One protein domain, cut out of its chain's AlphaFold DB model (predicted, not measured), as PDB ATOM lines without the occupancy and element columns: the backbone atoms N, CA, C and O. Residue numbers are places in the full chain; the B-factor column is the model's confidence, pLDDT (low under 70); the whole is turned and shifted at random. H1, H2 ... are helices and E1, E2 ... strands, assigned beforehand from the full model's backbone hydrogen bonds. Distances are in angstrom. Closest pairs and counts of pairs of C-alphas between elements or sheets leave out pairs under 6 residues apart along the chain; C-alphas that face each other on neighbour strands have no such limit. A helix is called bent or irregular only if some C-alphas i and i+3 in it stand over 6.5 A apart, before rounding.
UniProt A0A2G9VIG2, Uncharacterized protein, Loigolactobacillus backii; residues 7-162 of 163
ATOM      1  N   SER A   7       2.802  22.189  -2.635       90.06
ATOM      2  CA  SER A   7       1.697  21.678  -3.462       90.06
ATOM      3  C   SER A   7       0.694  22.770  -3.863       90.06
ATOM      4  O   SER A   7       0.299  22.855  -5.017       90.06
ATOM      5  N   GLN A   8       0.316  23.661  -2.938       92.50
ATOM      6  CA  GLN A   8      -0.615  24.757  -3.243       92.50
ATOM      7  C   GLN A   8      -0.007  25.804  -4.183       92.50
ATOM      8  O   GLN A   8      -0.726  26.439  -4.954       92.50
ATOM      9  N   LEU A   9       1.308  26.018  -4.105       95.25
ATOM     10  CA  LEU A   9       2.024  26.870  -5.048       95.25
ATOM     11  C   LEU A   9       2.122  26.220  -6.426       95.25
ATOM     12  O   LEU A   9       2.022  26.937  -7.415       95.25
ATOM     13  N   ALA A  10       2.282  24.898  -6.492       95.69
ATOM     14  CA  ALA A  10       2.247  24.156  -7.744       95.69
ATOM     15  C   ALA A  10       0.905  24.362  -8.461       95.69
ATOM     16  O   ALA A  10       0.897  24.875  -9.579       95.69
ATOM     17  N   ASP A  11      -0.210  24.105  -7.761       95.56
ATOM     18  CA  ASP A  11      -1.570  24.318  -8.277       95.56
ATOM     19  C   ASP A  11      -1.760  25.769  -8.759       95.56
ATOM     20  O   ASP A  11      -2.241  26.022  -9.863       95.56
ATOM     21  N   TYR A  12      -1.323  26.750  -7.959       96.31
ATOM     22  CA  TYR A  12      -1.409  28.165  -8.330       96.31
ATOM     23  C   TYR A  12      -0.634  28.480  -9.614       96.31
ATOM     24  O   TYR A  12      -1.138  29.201 -10.478       96.31
ATOM     25  N   LEU A  13       0.598  27.983  -9.740       97.00
ATOM     26  CA  LEU A  13       1.436  28.237 -10.909       97.00
ATOM     27  C   LEU A  13       0.915  27.513 -12.155       97.00
ATOM     28  O   LEU A  13       1.024  28.066 -13.247       97.00
ATOM     29  N   GLU A  14       0.333  26.321 -12.009       96.31
ATOM     30  CA  GLU A  14      -0.340  25.613 -13.103       96.31
ATOM     31  C   GLU A  14      -1.550  26.414 -13.609       96.31
ATOM     32  O   GLU A  14      -1.670  26.678 -14.805       96.31
ATOM     33  N   GLU A  15      -2.410  26.878 -12.698       97.19
ATOM     34  CA  GLU A  15      -3.622  27.627 -13.043       97.19
ATOM     35  C   GLU A  15      -3.329  29.015 -13.637       97.19
ATOM     36  O   GLU A  15      -4.076  29.493 -14.495       97.19
ATOM     37  N   ASN A  16      -2.257  29.679 -13.187       96.88
ATOM     38  CA  ASN A  16      -1.990  31.091 -13.492       96.88
ATOM     39  C   ASN A  16      -0.756  31.327 -14.376       96.88
ATOM     40  O   ASN A  16      -0.488  32.472 -14.746       96.88
ATOM     41  N   GLY A  17      -0.009  30.285 -14.751       95.12
ATOM     42  CA  GLY A  17       1.249  30.405 -15.498       95.12
ATOM     43  C   GLY A  17       1.120  31.193 -16.806       95.12
ATOM     44  O   GLY A  17       1.933  32.078 -17.080       95.12
ATOM     45  N   ASP A  18       0.057  30.954 -17.579       95.81
ATOM     46  CA  ASP A  18      -0.215  31.697 -18.818       95.81
ATOM     47  C   ASP A  18      -0.550  33.176 -18.557       95.81
ATOM     48  O   ASP A  18      -0.097  34.053 -19.298       95.81
ATOM     49  N   ALA A  19      -1.294  33.478 -17.488       95.75
ATOM     50  CA  ALA A  19      -1.638  34.848 -17.109       95.75
ATOM     51  C   ALA A  19      -0.410  35.619 -16.600       95.75
ATOM     52  O   ALA A  19      -0.198  36.772 -16.983       95.75
ATOM     53  N   ILE A  20       0.464  34.967 -15.827       96.00
ATOM     54  CA  ILE A  20       1.770  35.508 -15.419       96.00
ATOM     55  C   ILE A  20       2.629  35.777 -16.661       96.00
ATOM     56  O   ILE A  20       3.205  36.860 -16.826       96.00
ATOM     57  N   LYS A  21       2.665  34.821 -17.599       94.31
ATOM     58  CA  LYS A  21       3.377  34.969 -18.871       94.31
ATOM     59  C   LYS A  21       2.826  36.123 -19.712       94.31
ATOM     60  O   LYS A  21       3.611  36.818 -20.360       94.31
ATOM     61  N   ALA A  22       1.520  36.365 -19.695       94.25
ATOM     62  CA  ALA A  22       0.891  37.505 -20.360       94.25
ATOM     63  C   ALA A  22       1.160  38.834 -19.628       94.25
ATOM     64  O   ALA A  22       1.322  39.865 -20.277       94.25
ATOM     65  N   GLY A  23       1.362  38.800 -18.308       92.62
ATOM     66  CA  GLY A  23       1.429  39.982 -17.438       92.62
ATOM     67  C   GLY A  23       0.062  40.408 -16.890       92.62
ATOM     68  O   GLY A  23      -0.055  41.499 -16.338       92.62
ATOM     69  N   ASP A  24      -0.954  39.558 -17.047       94.44
ATOM     70  CA  ASP A  24      -2.310  39.770 -16.535       94.44
ATOM     71  C   ASP A  24      -2.432  39.382 -15.050       94.44
ATOM     72  O   ASP A  24      -3.305  39.891 -14.351       94.44
ATOM     73  N   GLU A  25      -1.534  38.517 -14.565       94.75
ATOM     74  CA  GLU A  25      -1.416  38.107 -13.163       94.75
ATOM     75  C   GLU A  25      -0.018  38.439 -12.624       94.75
ATOM     76  O   GLU A  25       0.981  38.357 -13.345       94.75
ATOM     77  N   SER A  26       0.069  38.828 -11.349       93.12
ATOM     78  CA  SER A  26       1.346  39.201 -10.734       93.12
ATOM     79  C   SER A  26       2.085  37.971 -10.209       93.12
ATOM     80  O   SER A  26       1.537  37.159  -9.466       93.12
ATOM     81  N   PHE A  27       3.373  37.857 -10.532       95.69
ATOM     82  CA  PHE A  27       4.229  36.828  -9.947       95.69
ATOM     83  C   PHE A  27       4.699  37.241  -8.544       95.69
ATOM     84  O   PHE A  27       5.292  38.306  -8.375       95.69
ATOM     85  N   ASN A  28       4.463  36.396  -7.537       95.19
ATOM     86  CA  ASN A  28       4.857  36.661  -6.152       95.19
ATOM     87  C   ASN A  28       6.071  35.819  -5.734       95.19
ATOM     88  O   ASN A  28       5.936  34.792  -5.066       95.19
ATOM     89  N   ALA A  29       7.268  36.285  -6.089       96.50
ATOM     90  CA  ALA A  29       8.517  35.592  -5.773       96.50
ATOM     91  C   ALA A  29       8.727  35.389  -4.262       96.50
ATOM     92  O   ALA A  29       9.237  34.354  -3.841       96.50
ATOM     93  N   ALA A  30       8.262  36.322  -3.425       96.12
ATOM     94  CA  ALA A  30       8.413  36.231  -1.973       96.12
ATOM     95  C   ALA A  30       7.702  35.008  -1.369       96.12
ATOM     96  O   ALA A  30       8.231  34.396  -0.443       96.12
ATOM     97  N   GLN A  31       6.531  34.629  -1.893       95.44
ATOM     98  CA  GLN A  31       5.843  33.407  -1.453       95.44
ATOM     99  C   GLN A  31       6.603  32.147  -1.868       95.44
ATOM    100  O   GLN A  31       6.675  31.197  -1.091       95.44
ATOM    101  N   ILE A  32       7.211  32.159  -3.056       96.88
ATOM    102  CA  ILE A  32       8.042  31.055  -3.539       96.88
ATOM    103  C   ILE A  32       9.281  30.896  -2.651       96.88
ATOM    104  O   ILE A  32       9.568  29.792  -2.194       96.88
ATOM    105  N   TYR A  33       9.967  31.998  -2.328       97.75
ATOM    106  CA  TYR A  33      11.133  31.974  -1.443       97.75
ATOM    107  C   TYR A  33      10.789  31.438  -0.051       97.75
ATOM    108  O   TYR A  33      11.493  30.575   0.462       97.75
ATOM    109  N   GLN A  34       9.670  31.881   0.530       96.06
ATOM    110  CA  GLN A  34       9.207  31.392   1.832       96.06
ATOM    111  C   GLN A  34       8.925  29.888   1.825       96.06
ATOM    112  O   GLN A  34       9.314  29.187   2.758       96.06
ATOM    113  N   ALA A  35       8.274  29.379   0.778       94.69
ATOM    114  CA  ALA A  35       7.995  27.955   0.672       94.69
ATOM    115  C   ALA A  35       9.276  27.131   0.492       94.69
ATOM    116  O   ALA A  35       9.428  26.105   1.154       94.69
ATOM    117  N   ILE A  36      10.229  27.606  -0.316       96.19
ATOM    118  CA  ILE A  36      11.554  26.985  -0.454       96.19
ATOM    119  C   ILE A  36      12.280  26.952   0.897       96.19
ATOM    120  O   ILE A  36      12.752  25.897   1.318       96.19
ATOM    121  N   ASP A  37      12.319  28.076   1.612       96.62
ATOM    122  CA  ASP A  37      12.990  28.176   2.912       96.62
ATOM    123  C   ASP A  37      12.332  27.271   3.964       96.62
ATOM    124  O   ASP A  37      13.018  26.710   4.820       96.62
ATOM    125  N   SER A  38      11.015  27.058   3.872       93.38
ATOM    126  CA  SER A  38      10.282  26.145   4.758       93.38
ATOM    127  C   SER A  38      10.687  24.674   4.600       93.38
ATOM    128  O   SER A  38      10.523  23.895   5.541       93.38
ATOM    129  N   LEU A  39      11.272  24.294   3.454       93.38
ATOM    130  CA  LEU A  39      11.847  22.960   3.259       93.38
ATOM    131  C   LEU A  39      13.102  22.751   4.120       93.38
ATOM    132  O   LEU A  39      13.431  21.614   4.464       93.38
ATOM    133  N   ALA A  40      13.800  23.838   4.472       95.69
ATOM    134  CA  ALA A  40      15.024  23.834   5.273       95.69
ATOM    135  C   ALA A  40      16.095  22.844   4.760       95.69
ATOM    136  O   ALA A  40      16.755  22.153   5.537       95.69
ATOM    137  N   ILE A  41      16.248  22.773   3.431       96.75
ATOM    138  CA  ILE A  41      17.267  21.963   2.737       96.75
ATOM    139  C   ILE A  41      18.582  22.733   2.585       96.75
ATOM    140  O   ILE A  41      19.663  22.171   2.769       96.75
ATOM    141  N   LEU A  42      18.482  24.024   2.263       97.81
ATOM    142  CA  LEU A  42      19.615  24.939   2.187       97.81
ATOM    143  C   LEU A  42      19.946  25.496   3.578       97.81
ATOM    144  O   LEU A  42      19.066  25.695   4.416       97.81
ATOM    145  N   GLN A  43      21.226  25.757   3.834       96.69
ATOM    146  CA  GLN A  43      21.715  26.271   5.120       96.69
ATOM    147  C   GLN A  43      21.309  27.718   5.414       96.69
ATOM    148  O   GLN A  43      21.365  28.146   6.571       96.69
ATOM    149  N   LYS A  44      20.966  28.491   4.385       97.00
ATOM    150  CA  LYS A  44      20.597  29.908   4.478       97.00
ATOM    151  C   LYS A  44      19.270  30.153   3.751       97.00
ATOM    152  O   LYS A  44      18.846  29.296   2.979       97.00
ATOM    153  N   PRO A  45      18.630  31.315   3.960       97.94
ATOM    154  CA  PRO A  45      17.515  31.737   3.123       97.94
ATOM    155  C   PRO A  45      17.915  31.769   1.646       97.94
ATOM    156  O   PRO A  45      19.005  32.236   1.309       97.94
ATOM    157  N   ILE A  46      17.031  31.313   0.763       98.12
ATOM    158  CA  ILE A  46      17.303  31.160  -0.671       98.12
ATOM    159  C   ILE A  46      17.800  32.458  -1.324       98.12
ATOM    160  O   ILE A  46      18.698  32.435  -2.164       98.12
ATOM    161  N   GLN A  47      17.286  33.604  -0.880       98.06
ATOM    162  CA  GLN A  47      17.663  34.910  -1.422       98.06
ATOM    163  C   GLN A  47      19.132  35.276  -1.150       98.06
ATOM    164  O   GLN A  47      19.734  36.009  -1.939       98.06
ATOM    165  N   ASP A  48      19.741  34.741  -0.086       98.12
ATOM    166  CA  ASP A  48      21.145  35.006   0.254       98.12
ATOM    167  C   ASP A  48      22.113  34.349  -0.744       98.12
ATOM    168  O   ASP A  48      23.267  34.771  -0.861       98.12
ATOM    169  N   TYR A  49      21.661  33.335  -1.490       98.19
ATOM    170  CA  TYR A  49      22.487  32.637  -2.477       98.19
ATOM    171  C   TYR A  49      22.662  33.438  -3.764       98.19
ATOM    172  O   TYR A  49      23.689  33.298  -4.416       98.19
ATOM    173  N   PHE A  50      21.726  34.314  -4.135       97.94
ATOM    174  CA  PHE A  50      21.760  34.971  -5.450       97.94
ATOM    175  C   PHE A  50      22.987  35.864  -5.656       97.94
ATOM    176  O   PHE A  50      23.432  36.035  -6.787       97.94
ATOM    177  N   ALA A  51      23.546  36.416  -4.577       97.06
ATOM    178  CA  ALA A  51      24.770  37.216  -4.615       97.06
ATOM    179  C   ALA A  51      26.047  36.400  -4.335       97.06
ATOM    180  O   ALA A  51      27.150  36.941  -4.435       97.06
ATOM    181  N   LEU A  52      25.914  35.128  -3.952       97.12
ATOM    182  CA  LEU A  52      27.043  34.237  -3.715       97.12
ATOM    183  C   LEU A  52      27.673  33.855  -5.056       97.12
ATOM    184  O   LEU A  52      26.961  33.661  -6.039       97.12
ATOM    185  N   SER A  53      29.000  33.749  -5.104       97.69
ATOM    186  CA  SER A  53      29.663  33.295  -6.323       97.69
ATOM    187  C   SER A  53      29.467  31.799  -6.564       97.69
ATOM    188  O   SER A  53      29.357  31.030  -5.604       97.69
ATOM    189  N   GLU A  54      29.484  31.389  -7.834       97.50
ATOM    190  CA  GLU A  54      29.434  29.977  -8.235       97.50
ATOM    191  C   GLU A  54      30.501  29.135  -7.506       97.50
ATOM    192  O   GLU A  54      30.151  28.121  -6.908       97.50
ATOM    193  N   ASP A  55      31.761  29.594  -7.449       96.75
ATOM    194  CA  ASP A  55      32.861  28.923  -6.724       96.75
ATOM    195  C   ASP A  55      32.531  28.737  -5.238       96.75
ATOM    196  O   ASP A  55      32.717  27.664  -4.667       96.75
ATOM    197  N   SER A  56      32.023  29.794  -4.594       97.19
ATOM    198  CA  SER A  56      31.750  29.749  -3.156       97.19
ATOM    199  C   SER A  56      30.650  28.746  -2.831       97.19
ATOM    200  O   SER A  56      30.716  28.078  -1.801       97.19
ATOM    201  N   TYR A  57      29.629  28.641  -3.682       97.75
ATOM    202  CA  TYR A  57      28.561  27.661  -3.510       97.75
ATOM    203  C   TYR A  57      29.027  26.237  -3.837       97.75
ATOM    204  O   TYR A  57      28.755  25.322  -3.055       97.75
ATOM    205  N   TYR A  58      29.787  26.076  -4.928       97.25
ATOM    206  CA  TYR A  58      30.383  24.804  -5.339       97.25
ATOM    207  C   TYR A  58      31.211  24.180  -4.210       97.25
ATOM    208  O   TYR A  58      31.031  23.010  -3.887       97.25
ATOM    209  N   ASP A  59      32.066  24.973  -3.560       96.12
ATOM    210  CA  ASP A  59      32.970  24.488  -2.512       96.12
ATOM    211  C   ASP A  59      32.285  24.234  -1.158       96.12
ATOM    212  O   ASP A  59      32.852  23.555  -0.297       96.12
ATOM    213  N   SER A  60      31.104  24.815  -0.917       94.94
ATOM    214  CA  SER A  60      30.504  24.841   0.424       94.94
ATOM    215  C   SER A  60      29.269  23.969   0.593       94.94
ATOM    216  O   SER A  60      29.095  23.371   1.659       94.94
ATOM    217  N   GLU A  61      28.386  23.919  -0.401       96.88
ATOM    218  CA  GLU A  61      27.044  23.380  -0.190       96.88
ATOM    219  C   GLU A  61      26.487  22.572  -1.357       96.88
ATOM    220  O   GLU A  61      25.681  21.672  -1.097       96.88
ATOM    221  N   SER A  62      26.938  22.855  -2.580       97.00
ATOM    222  CA  SER A  62      26.490  22.176  -3.793       97.00
ATOM    223  C   SER A  62      26.631  20.655  -3.701       97.00
ATOM    224  O   SER A  62      27.580  20.123  -3.121       97.00
ATOM    225  N   ASP A  63      25.679  19.949  -4.302       96.81
ATOM    226  CA  ASP A  63      25.770  18.507  -4.566       96.81
ATOM    227  C   ASP A  63      26.272  18.200  -5.988       96.81
ATOM    228  O   ASP A  63      26.280  17.044  -6.419       96.81
ATOM    229  N   HIS A  64      26.784  19.230  -6.667       96.44
ATOM    230  CA  HIS A  64      27.430  19.192  -7.974       96.44
ATOM    231  C   HIS A  64      26.523  18.700  -9.106       96.44
ATOM    232  O   HIS A  64      27.020  18.147 -10.094       96.44
ATOM    233  N   LEU A  65      25.209  18.902  -8.974       96.44
ATOM    234  CA  LEU A  65      24.291  18.740 -10.094       96.44
ATOM    235  C   LEU A  65      24.331  19.972 -10.991       96.44
ATOM    236  O   LEU A  65      24.399  19.798 -12.196       96.44
ATOM    237  N   LEU A  66      24.351  21.193 -10.449       96.00
ATOM    238  CA  LEU A  66      24.436  22.415 -11.252       96.00
ATOM    239  C   LEU A  66      25.783  22.539 -11.976       96.00
ATOM    240  O   LEU A  66      26.861  22.260 -11.444       96.00
ATOM    241  N   THR A  67      25.720  23.066 -13.193       94.25
ATOM    242  CA  THR A  67      26.877  23.396 -14.023       94.25
ATOM    243  C   THR A  67      27.453  24.747 -13.604       94.25
ATOM    244  O   THR A  67      27.124  25.787 -14.168       94.25
ATOM    245  N   LEU A  68      28.337  24.722 -12.608       93.75
ATOM    246  CA  LEU A  68      29.004  25.900 -12.044       93.75
ATOM    247  C   LEU A  68      30.393  26.069 -12.684       93.75
ATOM    248  O   LEU A  68      31.336  25.356 -12.345       93.75
ATOM    249  N   GLN A  69      30.511  26.955 -13.674       91.00
ATOM    250  CA  GLN A  69      31.704  27.093 -14.527       91.00
ATOM    251  C   GLN A  69      32.263  28.518 -14.603       91.00
ATOM    252  O   GLN A  69      33.365  28.714 -15.120       91.00
ATOM    253  N   ASN A  70      31.547  29.518 -14.089       89.88
ATOM    254  CA  ASN A  70      31.906  30.931 -14.234       89.88
ATOM    255  C   ASN A  70      32.537  31.533 -12.970       89.88
ATOM    256  O   ASN A  70      32.740  32.747 -12.876       89.88
ATOM    257  N   GLY A  71      32.886  30.682 -12.010       91.81
ATOM    258  CA  GLY A  71      33.714  30.981 -10.852       91.81
ATOM    259  C   GLY A  71      33.186  32.095  -9.953       91.81
ATOM    260  O   GLY A  71      32.371  31.865  -9.066       91.81
ATOM    261  N   GLN A  72      33.646  33.328 -10.169       94.94
ATOM    262  CA  GLN A  72      33.260  34.486  -9.353       94.94
ATOM    263  C   GLN A  72      31.936  35.141  -9.781       94.94
ATOM    264  O   GLN A  72      31.511  36.101  -9.136       94.94
ATOM    265  N   GLN A  73      31.293  34.666 -10.854       96.62
ATOM    266  CA  GLN A  73      29.959  35.146 -11.224       96.62
ATOM    267  C   GLN A  73      28.937  34.819 -10.125       96.62
ATOM    268  O   GLN A  73      29.044  33.764  -9.494       96.62
ATOM    269  N   PRO A  74      27.969  35.715  -9.875       97.31
ATOM    270  CA  PRO A  74      26.919  35.474  -8.897       97.31
ATOM    271  C   PRO A  74      25.956  34.383  -9.384       97.31
ATOM    272  O   PRO A  74      25.554  34.372 -10.546       97.31
ATOM    273  N   LEU A  75      25.510  33.513  -8.475       96.94
ATOM    274  CA  LEU A  75      24.533  32.462  -8.779       96.94
ATOM    275  C   LEU A  75      23.232  33.014  -9.367       96.94
ATOM    276  O   LEU A  75      22.620  32.363 -10.203       96.94
ATOM    277  N   GLY A  76      22.812  34.217  -8.965       95.88
ATOM    278  CA  GLY A  76      21.596  34.862  -9.464       95.88
ATOM    279  C   GLY A  76      21.606  35.200 -10.961       95.88
ATOM    280  O   GLY A  76      20.578  35.664 -11.463       95.88
ATOM    281  N   ASP A  77      22.737  34.994 -11.644       93.56
ATOM    282  CA  ASP A  77      22.902  35.145 -13.092       93.56
ATOM    283  C   ASP A  77      23.164  33.794 -13.803       93.56
ATOM    284  O   ASP A  77      23.329  33.758 -15.024       93.56
ATOM    285  N   LEU A  78      23.166  32.673 -13.068       93.69
ATOM    286  CA  LEU A  78      23.329  31.327 -13.620       93.69
ATOM    287  C   LEU A  78      22.149  30.970 -14.537       93.69
ATOM    288  O   LEU A  78      20.989  31.193 -14.184       93.69
ATOM    289  N   SER A  79      22.432  30.381 -15.701       92.25
ATOM    290  CA  SER A  79      21.417  29.957 -16.680       92.25
ATOM    291  C   SER A  79      21.070  28.469 -16.622       92.25
ATOM    292  O   SER A  79      20.026  28.069 -17.130       92.25
ATOM    293  N   ASP A  80      21.941  27.645 -16.038       94.31
ATOM    294  CA  ASP A  80      21.648  26.230 -15.812       94.31
ATOM    295  C   ASP A  80      20.577  26.078 -14.725       94.31
ATOM    296  O   ASP A  80      20.484  26.885 -13.787       94.31
ATOM    297  N   ARG A  81      19.744  25.052 -14.874       95.50
ATOM    298  CA  ARG A  81      18.687  24.688 -13.934       95.50
ATOM    299  C   ARG A  81      18.657  23.181 -13.781       95.50
ATOM    300  O   ARG A  81      18.675  22.446 -14.765       95.50
ATOM    301  N   VAL A  82      18.513  22.734 -12.544       96.62
ATOM    302  CA  VAL A  82      18.211  21.348 -12.207       96.62
ATOM    303  C   VAL A  82      16.714  21.246 -11.937       96.62
ATOM    304  O   VAL A  82      16.207  21.845 -10.989       96.62
ATOM    305  N   ILE A  83      15.999  20.485 -12.764       94.56
ATOM    306  CA  ILE A  83      14.574  20.198 -12.573       94.56
ATOM    307  C   ILE A  83      14.398  18.835 -11.903       94.56
ATOM    308  O   ILE A  83      15.042  17.853 -12.281       94.56
ATOM    309  N   VAL A  84      13.509  18.770 -10.912       95.06
ATOM    310  CA  VAL A  84      13.097  17.513 -10.274       95.06
ATOM    311  C   VAL A  84      12.043  16.859 -11.158       95.06
ATOM    312  O   VAL A  84      10.967  17.415 -11.349       95.06
ATOM    313  N   THR A  85      12.353  15.695 -11.727       91.88
ATOM    314  CA  THR A  85      11.496  15.042 -12.731       91.88
ATOM    315  C   THR A  85      10.673  13.886 -12.190       91.88
ATOM    316  O   THR A  85       9.689  13.474 -12.799       91.88
ATOM    317  N   HIS A  86      11.075  13.332 -11.053       93.25
ATOM    318  CA  HIS A  86      10.368  12.233 -10.421       93.25
ATOM    319  C   HIS A  86      10.688  12.181  -8.936       93.25
ATOM    320  O   HIS A  86      11.770  12.589  -8.509       93.25
ATOM    321  N   THR A  87       9.764  11.602  -8.180       89.44
ATOM    322  CA  THR A  87       9.986  11.133  -6.818       89.44
ATOM    323  C   THR A  87       9.328   9.771  -6.653       89.44
ATOM    324  O   THR A  87       8.303   9.497  -7.289       89.44
ATOM    325  N   ASP A  88       9.886   8.927  -5.792       83.25
ATOM    326  CA  ASP A  88       9.218   7.684  -5.429       83.25
ATOM    327  C   ASP A  88       7.900   8.006  -4.704       83.25
ATOM    328  O   ASP A  88       7.877   8.683  -3.678       83.25
ATOM    329  N   GLY A  89       6.781   7.465  -5.193       67.75
ATOM    330  CA  GLY A  89       5.467   7.657  -4.559       67.75
ATOM    331  C   GLY A  89       5.313   6.976  -3.189       67.75
ATOM    332  O   GLY A  89       4.256   7.067  -2.566       67.75
ATOM    333  N   ALA A  90       6.334   6.249  -2.732       73.31
ATOM    334  CA  ALA A  90       6.396   5.630  -1.418       73.31
ATOM    335  C   ALA A  90       7.852   5.414  -0.990       73.31
ATOM    336  O   ALA A  90       8.715   5.092  -1.804       73.31
ATOM    337  N   VAL A  91       8.094   5.504   0.317       79.12
ATOM    338  CA  VAL A  91       9.391   5.172   0.912       79.12
ATOM    339  C   VAL A  91       9.643   3.672   0.760       79.12
ATOM    340  O   VAL A  91       8.887   2.858   1.295       79.12
ATOM    341  N   THR A  92      10.718   3.307   0.064       74.62
ATOM    342  CA  THR A  92      11.129   1.910  -0.136       74.62
ATOM    343  C   THR A  92      12.417   1.674   0.638       74.62
ATOM    344  O   THR A  92      13.362   2.438   0.508       74.62
ATOM    345  N   ASP A  93      12.438   0.667   1.514       80.06
ATOM    346  CA  ASP A  93      13.590   0.346   2.376       80.06
ATOM    347  C   ASP A  93      14.111   1.517   3.244       80.06
ATOM    348  O   ASP A  93      15.263   1.541   3.673       80.06
ATOM    349  N   GLY A  94      13.236   2.474   3.573       80.19
ATOM    350  CA  GLY A  94      13.597   3.669   4.347       80.19
ATOM    351  C   GLY A  94      14.255   4.775   3.517       80.19
ATOM    352  O   GLY A  94      14.743   5.751   4.090       80.19
ATOM    353  N   GLU A  95      14.258   4.634   2.194       82.94
ATOM    354  CA  GLU A  95      14.829   5.578   1.238       82.94
ATOM    355  C   GLU A  95      13.732   6.215   0.371       82.94
ATOM    356  O   GLU A  95      12.680   5.624   0.110       82.94
ATOM    357  N   LEU A  96      13.984   7.457  -0.039       88.75
ATOM    358  CA  LEU A  96      13.167   8.247  -0.954       88.75
ATOM    359  C   LEU A  96      14.105   8.767  -2.032       88.75
ATOM    360  O   LEU A  96      15.061   9.470  -1.704       88.75
ATOM    361  N   ASN A  97      13.843   8.438  -3.290       90.25
ATOM    362  CA  ASN A  97      14.672   8.895  -4.392       90.25
ATOM    363  C   ASN A  97      13.967   9.984  -5.192       90.25
ATOM    364  O   ASN A  97      12.744   9.994  -5.337       90.25
ATOM    365  N   TYR A  98      14.780  10.879  -5.739       94.00
ATOM    366  CA  TYR A  98      14.374  11.858  -6.732       94.00
ATOM    367  C   TYR A  98      15.229  11.670  -7.981       94.00
ATOM    368  O   TYR A  98      16.411  11.325  -7.886       94.00
ATOM    369  N   THR A  99      14.642  11.913  -9.148       95.31
ATOM    370  CA  THR A  99      15.403  12.012 -10.397       95.31
ATOM    371  C   THR A  99      15.462  13.450 -10.863       95.31
ATOM    372  O   THR A  99      14.541  14.233 -10.634       95.31
ATOM    373  N   TYR A 100      16.550  13.774 -11.553       96.75
ATOM    374  CA  TYR A 100      16.850  15.132 -11.972       96.75
ATOM    375  C   TYR A 100      17.175  15.175 -13.459       96.75
ATOM    376  O   TYR A 100      17.704  14.212 -14.022       96.75
ATOM    377  N   ALA A 101      16.860  16.299 -14.086       94.75
ATOM    378  CA  ALA A 101      17.309  16.639 -15.426       94.75
ATOM    379  C   ALA A 101      17.839  18.075 -15.448       94.75
ATOM    380  O   ALA A 101      17.649  18.830 -14.494       94.75
ATOM    381  N   HIS A 102      18.509  18.424 -16.541       93.50
ATOM    382  CA  HIS A 102      19.000  19.773 -16.775       93.50
ATOM    383  C   HIS A 102      18.116  20.505 -17.765       93.50
ATOM    384  O   HIS A 102      17.779  19.958 -18.814       93.50
ATOM    385  N   GLU A 103      17.843  21.760 -17.452       89.19
ATOM    386  CA  GLU A 103      17.219  22.717 -18.348       89.19
ATOM    387  C   GLU A 103      18.131  23.936 -18.487       89.19
ATOM    388  O   GLU A 103      18.776  24.368 -17.532       89.19
ATOM    389  N   ASN A 104      18.185  24.506 -19.689       84.56
ATOM    390  CA  ASN A 104      18.889  25.762 -19.921       84.56
ATOM    391  C   ASN A 104      17.873  26.844 -20.282       84.56
ATOM    392  O   ASN A 104      17.268  26.804 -21.354       84.56
ATOM    393  N   VAL A 105      17.727  27.834 -19.401       78.62
ATOM    394  CA  VAL A 105      16.731  28.909 -19.554       78.62
ATOM    395  C   VAL A 105      17.183  30.033 -20.487       78.62
ATOM    396  O   VAL A 105      16.400  30.930 -20.802       78.62
ATOM    397  N   ILE A 106      18.437  29.990 -20.951       77.50
ATOM    398  CA  ILE A 106      18.998  30.938 -21.917       77.50
ATOM    399  C   ILE A 106      19.641  30.150 -23.063       77.50
ATOM    400  O   ILE A 106      20.846  29.890 -23.091       77.50
ATOM    401  N   ALA A 107      18.822  29.768 -24.045       69.06
ATOM    402  CA  ALA A 107      19.315  29.217 -25.311       69.06
ATOM    403  C   ALA A 107      19.687  30.326 -26.312       69.06
ATOM    404  O   ALA A 107      20.632  30.190 -27.090       69.06
ATOM    405  N   THR A 108      18.944  31.435 -26.322       75.12
ATOM    406  CA  THR A 108      19.236  32.624 -27.147       75.12
ATOM    407  C   THR A 108      18.777  33.883 -26.424       75.12
ATOM    408  O   THR A 108      19.578  34.782 -26.205       75.12
ATOM    409  N   ASP A 109      17.523  33.878 -25.974       86.06
ATOM    410  CA  ASP A 109      16.939  34.866 -25.070       86.06
ATOM    411  C   ASP A 109      16.405  34.152 -23.821       86.06
ATOM    412  O   ASP A 109      16.329  32.920 -23.791       86.06
ATOM    413  N   TYR A 110      16.048  34.926 -22.796       92.62
ATOM    414  CA  TYR A 110      15.413  34.396 -21.593       92.62
ATOM    415  C   TYR A 110      14.024  33.817 -21.899       92.62
ATOM    416  O   TYR A 110      13.166  34.526 -22.435       92.62
ATOM    417  N   ASP A 111      13.791  32.561 -21.509       92.56
ATOM    418  CA  ASP A 111      12.486  31.904 -21.616       92.56
ATOM    419  C   ASP A 111      11.812  31.742 -20.246       92.56
ATOM    420  O   ASP A 111      12.061  30.788 -19.506       92.56
ATOM    421  N   VAL A 112      10.894  32.663 -19.937       94.69
ATOM    422  CA  VAL A 112      10.079  32.619 -18.712       94.69
ATOM    423  C   VAL A 112       9.256  31.334 -18.598       94.69
ATOM    424  O   VAL A 112       8.957  30.891 -17.492       94.69
ATOM    425  N   GLN A 113       8.868  30.720 -19.724       94.44
ATOM    426  CA  GLN A 113       8.040  29.519 -19.699       94.44
ATOM    427  C   GLN A 113       8.811  28.331 -19.128       94.44
ATOM    428  O   GLN A 113       8.222  27.515 -18.422       94.44
ATOM    429  N   THR A 114      10.116  28.259 -19.383       94.81
ATOM    430  CA  THR A 114      10.979  27.214 -18.829       94.81
ATOM    431  C   THR A 114      11.112  27.360 -17.316       94.81
ATOM    432  O   THR A 114      10.912  26.382 -16.603       94.81
ATOM    433  N   ASP A 115      11.352  28.569 -16.793       97.06
ATOM    434  CA  ASP A 115      11.410  28.786 -15.337       97.06
ATOM    435  C   ASP A 115      10.052  28.562 -14.652       97.06
ATOM    436  O   ASP A 115      10.001  27.966 -13.575       97.06
ATOM    437  N   LEU A 116       8.941  28.975 -15.277       97.12
ATOM    438  CA  LEU A 116       7.599  28.657 -14.776       97.12
ATOM    439  C   LEU A 116       7.379  27.142 -14.737       97.12
ATOM    440  O   LEU A 116       6.912  26.629 -13.728       97.12
ATOM    441  N   HIS A 117       7.771  26.418 -15.788       96.12
ATOM    442  CA  HIS A 117       7.661  24.962 -15.828       96.12
ATOM    443  C   HIS A 117       8.509  24.279 -14.747       96.12
ATOM    444  O   HIS A 117       8.018  23.368 -14.084       96.12
ATOM    445  N   ILE A 118       9.745  24.740 -14.529       96.31
ATOM    446  CA  ILE A 118      10.628  24.231 -13.470       96.31
ATOM    447  C   ILE A 118       9.973  24.384 -12.097       96.31
ATOM    448  O   ILE A 118      10.005  23.440 -11.307       96.31
ATOM    449  N   LEU A 119       9.371  25.545 -11.819       97.56
ATOM    450  CA  LEU A 119       8.668  25.778 -10.562       97.56
ATOM    451  C   LEU A 119       7.410  24.920 -10.446       97.56
ATOM    452  O   LEU A 119       7.287  24.191  -9.469       97.56
ATOM    453  N   THR A 120       6.507  24.972 -11.428       97.19
ATOM    454  CA  THR A 120       5.241  24.224 -11.395       97.19
ATOM    455  C   THR A 120       5.504  22.734 -11.231       97.19
ATOM    456  O   THR A 120       5.110  22.136 -10.234       97.19
ATOM    457  N   TYR A 121       6.253  22.142 -12.161       95.88
ATOM    458  CA  TYR A 121       6.470  20.701 -12.179       95.88
ATOM    459  C   TYR A 121       7.356  20.234 -11.021       95.88
ATOM    460  O   TYR A 121       7.076  19.224 -10.377       95.88
ATOM    461  N   GLY A 122       8.405  20.993 -10.694       96.00
ATOM    462  CA  GLY A 122       9.254  20.685  -9.549       96.00
ATOM    463  C   GLY A 122       8.477  20.703  -8.232       96.00
ATOM    464  O   GLY A 122       8.676  19.826  -7.392       96.00
ATOM    465  N   PHE A 123       7.558  21.655  -8.063       96.56
ATOM    466  CA  PHE A 123       6.707  21.734  -6.879       96.56
ATOM    467  C   PHE A 123       5.625  20.658  -6.848       96.56
ATOM    468  O   PHE A 123       5.358  20.146  -5.766       96.56
ATOM    469  N   GLU A 124       5.065  20.231  -7.981       95.12
ATOM    470  CA  GLU A 124       4.187  19.049  -8.021       95.12
ATOM    471  C   GLU A 124       4.922  17.802  -7.509       95.12
ATOM    472  O   GLU A 124       4.422  17.071  -6.648       95.12
ATOM    473  N   VAL A 125       6.142  17.571  -8.004       94.50
ATOM    474  CA  VAL A 125       6.936  16.391  -7.644       94.50
ATOM    475  C   VAL A 125       7.378  16.442  -6.182       94.50
ATOM    476  O   VAL A 125       7.269  15.443  -5.473       94.50
ATOM    477  N   VAL A 126       7.856  17.589  -5.695       93.38
ATOM    478  CA  VAL A 126       8.240  17.741  -4.282       93.38
ATOM    479  C   VAL A 126       7.008  17.692  -3.374       93.38
ATOM    480  O   VAL A 126       7.028  16.999  -2.358       93.38
ATOM    481  N   GLY A 127       5.912  18.340  -3.762       91.44
ATOM    482  CA  GLY A 127       4.649  18.377  -3.024       91.44
ATOM    483  C   GLY A 127       3.985  17.007  -2.867       91.44
ATOM    484  O   GLY A 127       3.383  16.716  -1.832       91.44
ATOM    485  N   ALA A 128       4.204  16.085  -3.811       89.75
ATOM    486  CA  ALA A 128       3.791  14.686  -3.671       89.75
ATOM    487  C   ALA A 128       4.400  13.988  -2.433       89.75
ATOM    488  O   ALA A 128       3.888  12.958  -1.984       89.75
ATOM    489  N   THR A 129       5.460  14.557  -1.850       88.19
ATOM    490  CA  THR A 129       6.120  14.058  -0.636       88.19
ATOM    491  C   THR A 129       5.686  14.767   0.650       88.19
ATOM    492  O   THR A 129       6.161  14.395   1.722       88.19
ATOM    493  N   ASP A 130       4.726  15.703   0.597       83.56
ATOM    494  CA  ASP A 130       4.256  16.499   1.751       83.56
ATOM    495  C   ASP A 130       3.750  15.641   2.930       83.56
ATOM    496  O   ASP A 130       3.775  16.072   4.082       83.56
ATOM    497  N   GLN A 131       3.275  14.419   2.660       84.56
ATOM    498  CA  GLN A 131       2.787  13.484   3.686       84.56
ATOM    499  C   GLN A 131       3.888  12.587   4.280       84.56
ATOM    500  O   GLN A 131       3.612  11.803   5.194       84.56
ATOM    501  N   LEU A 132       5.113  12.646   3.750       85.75
ATOM    502  CA  LEU A 132       6.248  11.848   4.211       85.75
ATOM    503  C   LEU A 132       6.971  12.523   5.387       85.75
ATOM    504  O   LEU A 132       6.695  13.664   5.757       85.75
ATOM    505  N   ASP A 133       7.913  11.804   6.004       87.94
ATOM    506  CA  ASP A 133       8.778  12.395   7.028       87.94
ATOM    507  C   ASP A 133       9.622  13.513   6.403       87.94
ATOM    508  O   ASP A 133      10.468  13.268   5.544       87.94
ATOM    509  N   HIS A 134       9.422  14.738   6.881       89.12
ATOM    510  CA  HIS A 134      10.150  15.919   6.433       89.12
ATOM    511  C   HIS A 134      11.675  15.740   6.494       89.12
ATOM    512  O   HIS A 134      12.392  16.205   5.612       89.12
ATOM    513  N   LYS A 135      12.192  14.997   7.482       91.12
ATOM    514  CA  LYS A 135      13.635  14.718   7.577       91.12
ATOM    515  C   LYS A 135      14.151  13.849   6.440       91.12
ATOM    516  O   LYS A 135      15.337  13.913   6.121       91.12
ATOM    517  N   LEU A 136      13.294  13.003   5.873       90.56
ATOM    518  CA  LEU A 136      13.661  12.178   4.734       90.56
ATOM    519  C   LEU A 136      13.820  13.059   3.497       90.56
ATOM    520  O   LEU A 136      14.876  13.004   2.881       90.56
ATOM    521  N   VAL A 137      12.851  13.939   3.230       91.31
ATOM    522  CA  VAL A 137      12.926  14.937   2.147       91.31
ATOM    523  C   VAL A 137      14.174  15.810   2.292       91.31
ATOM    524  O   VAL A 137      14.948  15.930   1.348       91.31
ATOM    525  N   GLN A 138      14.443  16.330   3.496       93.44
ATOM    526  CA  GLN A 138      15.644  17.128   3.783       93.44
ATOM    527  C   GLN A 138      16.959  16.401   3.491       93.44
ATOM    528  O   GLN A 138      17.966  17.024   3.163       93.44
ATOM    529  N   LYS A 139      16.971  15.080   3.666       92.00
ATOM    530  CA  LYS A 139      18.156  14.253   3.450       92.00
ATOM    531  C   LYS A 139      18.348  13.894   1.974       92.00
ATOM    532  O   LYS A 139      19.485  13.632   1.585       92.00
ATOM    533  N   THR A 140      17.273  13.798   1.193       93.31
ATOM    534  CA  THR A 140      17.301  13.172  -0.139       93.31
ATOM    535  C   THR A 140      17.102  14.142  -1.295       93.31
ATOM    536  O   THR A 140      17.628  13.885  -2.378       93.31
ATOM    537  N   LEU A 141      16.372  15.242  -1.097       95.69
ATOM    538  CA  LEU A 141      16.191  16.249  -2.134       95.69
ATOM    539  C   LEU A 141      17.492  17.042  -2.328       95.69
ATOM    540  O   LEU A 141      18.078  17.553  -1.373       95.69
ATOM    541  N   ALA A 142      17.939  17.124  -3.578       97.50
ATOM    542  CA  ALA A 142      19.165  17.798  -3.962       97.50
ATOM    543  C   ALA A 142      19.086  19.302  -3.685       97.50
ATOM    544  O   ALA A 142      18.127  19.982  -4.060       97.50
ATOM    545  N   LYS A 143      20.140  19.836  -3.080       98.12
ATOM    546  CA  LYS A 143      20.301  21.259  -2.791       98.12
ATOM    547  C   LYS A 143      20.386  22.076  -4.067       98.12
ATOM    548  O   LYS A 143      19.776  23.135  -4.132       98.12
ATOM    549  N   ASP A 144      21.062  21.569  -5.095       98.19
ATOM    550  CA  ASP A 144      21.165  22.255  -6.385       98.19
ATOM    551  C   ASP A 144      19.806  22.344  -7.099       98.19
ATOM    552  O   ASP A 144      19.513  23.341  -7.764       98.19
ATOM    553  N   ALA A 145      18.930  21.351  -6.907       97.94
ATOM    554  CA  ALA A 145      17.548  21.411  -7.383       97.94
ATOM    555  C   ALA A 145      16.727  22.457  -6.608       97.94
ATOM    556  O   ALA A 145      16.018  23.262  -7.209       97.94
ATOM    557  N   VAL A 146      16.882  22.519  -5.282       98.06
ATOM    558  CA  VAL A 146      16.227  23.546  -4.453       98.06
ATOM    559  C   VAL A 146      16.720  24.952  -4.801       98.06
ATOM    560  O   VAL A 146      15.915  25.877  -4.928       98.06
ATOM    561  N   LEU A 147      18.027  25.119  -5.017       98.38
ATOM    562  CA  LEU A 147      18.602  26.371  -5.497       98.38
ATOM    563  C   LEU A 147      18.022  26.746  -6.866       98.38
ATOM    564  O   LEU A 147      17.681  27.908  -7.079       98.38
ATOM    565  N   SER A 148      17.831  25.774  -7.763       98.38
ATOM    566  CA  SER A 148      17.231  26.002  -9.083       98.38
ATOM    567  C   SER A 148      15.808  26.559  -9.006       98.38
ATOM    568  O   SER A 148      15.471  27.426  -9.811       98.38
ATOM    569  N   PHE A 149      15.001  26.170  -8.010       98.38
ATOM    570  CA  PHE A 149      13.698  26.806  -7.768       98.38
ATOM    571  C   PHE A 149      13.842  28.285  -7.398       98.38
ATOM    572  O   PHE A 149      13.147  29.145  -7.939       98.38
ATOM    573  N   GLY A 150      14.786  28.613  -6.515       98.19
ATOM    574  CA  GLY A 150      15.060  30.003  -6.153       98.19
ATOM    575  C   GLY A 150      15.530  30.838  -7.339       98.19
ATOM    576  O   GLY A 150      15.038  31.945  -7.549       98.19
ATOM    577  N   LEU A 151      16.450  30.290  -8.136       98.12
ATOM    578  CA  LEU A 151      16.969  30.937  -9.340       98.12
ATOM    579  C   LEU A 151      15.872  31.167 -10.385       98.12
ATOM    580  O   LEU A 151      15.835  32.236 -10.992       98.12
ATOM    581  N   ALA A 152      14.960  30.206 -10.555       98.06
ATOM    582  CA  ALA A 152      13.812  30.349 -11.441       98.06
ATOM    583  C   ALA A 152      12.886  31.484 -10.989       98.06
ATOM    584  O   ALA A 152      12.570  32.381 -11.770       98.06
ATOM    585  N   ALA A 153      12.516  31.517  -9.705       98.19
ATOM    586  CA  ALA A 153      11.678  32.584  -9.159       98.19
ATOM    587  C   ALA A 153      12.334  33.972  -9.279       98.19
ATOM    588  O   ALA A 153      11.673  34.935  -9.672       98.19
ATOM    589  N   HIS A 154      13.638  34.068  -9.014       97.88
ATOM    590  CA  HIS A 154      14.410  35.310  -9.155       97.88
ATOM    591  C   HIS A 154      14.477  35.805 -10.600       97.88
ATOM    592  O   HIS A 154      14.342  37.002 -10.868       97.88
ATOM    593  N   ALA A 155      14.660  34.891 -11.552       96.88
ATOM    594  CA  ALA A 155      14.681  35.223 -12.968       96.88
ATOM    595  C   ALA A 155      13.304  35.699 -13.465       96.88
ATOM    596  O   ALA A 155      13.235  36.724 -14.150       96.88
ATOM    597  N   ILE A 156      12.213  35.039 -13.051       97.12
ATOM    598  CA  ILE A 156      10.842  35.462 -13.382       97.12
ATOM    599  C   ILE A 156      10.547  36.846 -12.791       97.12
ATOM    600  O   ILE A 156      10.003  37.699 -13.489       97.12
ATOM    601  N   GLU A 157      10.930  37.105 -11.537       96.62
ATOM    602  CA  GLU A 157      10.764  38.415 -10.886       96.62
ATOM    603  C   GLU A 157      11.497  39.526 -11.650       96.62
ATOM    604  O   GLU A 157      10.900  40.554 -11.992       96.62
ATOM    605  N   LYS A 158      12.777  39.300 -11.977       95.25
ATOM    606  CA  LYS A 158      13.582  40.223 -12.790       95.25
ATOM    607  C   LYS A 158      12.923  40.487 -14.143       95.25
ATOM    608  O   LYS A 158      12.840  41.640 -14.559       95.25
ATOM    609  N   TRP A 159      12.457  39.444 -14.824       95.31
ATOM    610  CA  TRP A 159      11.795  39.563 -16.120       95.31
ATOM    611  C   TRP A 159      10.471  40.328 -16.029       95.31
ATOM    612  O   TRP A 159      10.234  41.230 -16.836       95.31
ATOM    613  N   ALA A 160       9.638  40.034 -15.031       93.69
ATOM    614  CA  ALA A 160       8.345  40.684 -14.840       93.69
ATOM    615  C   ALA A 160       8.495  42.198 -14.622       93.69
ATOM    616  O   ALA A 160       7.681  42.970 -15.117       93.69
ATOM    617  N   ALA A 161       9.580  42.634 -13.973       92.38
ATOM    618  CA  ALA A 161       9.904  44.048 -13.784       92.38
ATOM    619  C   ALA A 161      10.320  44.791 -15.075       92.38
ATOM    620  O   ALA A 161      10.446  46.017 -15.053       92.38
ATOM    621  N   THR A 162      10.562  44.080 -16.184       89.94
ATOM    622  CA  THR A 162      10.919  44.680 -17.488       89.94
ATOM    623  C   THR A 162       9.732  44.906 -18.424       89.94
ATOM    624  O   THR A 162       9.913  45.499 -19.491       89.94
TER     625      THR A 162
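AT A GLANCE: This is residues 7 to 162 of the 163 residues of an uncharacterized protein of Loigolactobacillus backii (UniProt A0A2G9VIG2). A long helix, H7, runs through the middle between H2 and H5, H1 packs on H5, and the hairpin of E1 and E2 packs on H5 and H7. H4 lies at the side away from H1, and H6 near the turn end of the hairpin. The printed part has 156 residues, in the order H1 H2 H3 H4 E1 E2 H5 H6 H7, with an antiparallel sheet E1 - E2; its class is mostly helix. It is compact, with a radius of gyration of the C-alphas of 15.0 A and spans of 48 by 38 by 25 A.

IN THESE COORDINATES: H1, residues 7 to 22, starts at C-alpha (1.697, 21.678, -3.462) and is 23.2 A long; it is irregular, with C-alphas 15 and 18 7.8 A apart, and has a kink of 56 degrees near residue 16. Then come H2, 29 to 38, H3, 46 to 49, and H4, 54 to 60. E1, 80 to 87, spans 21.1 A and E2, 98 to 104, 19.7 A. H5, 112 to 127, spans 21.9 A; H6 is 134 to 140. H7, 143 to 160, spans 25.8 A and ends at C-alpha (8.345, 40.684, -14.840).

HOW THE PARTS SIT: H7 is the hub. It touches H2 at a shallow tilt of 13 degrees, opposite ways, C-alphas 29 and 153 being closest at 5.5 A. It touches H5 at a steep tilt of 40 degrees, opposite ways, closest C-alphas 115 and 152, 4.8 A. With residues 147 to 150 alone it touches H3, closest C-alphas 46 and 150, 6.0 A. H1 touches H5, closest C-alphas 7 and 127, 4.5 A. In the hairpin E1 and E2, N 83 and O 101 are 2.9 A apart, within hydrogen-bond range. The closest C-alphas of E1 and H7, 82 and 145, are 4.9 A apart. H4 and H7 are apart. Every O i to N i+4 pair is within range in H2, H4, H5, H6 and H7; H1 has 10 of 12, and H3 is too short for one.

THE WHOLE: The C-alphas of Asp 93 and Thr 162 are farthest apart, 48.7 A. The printed part has no cut. The link H4 to E1 is long. Residues 89 and 107 have pLDDT under 70.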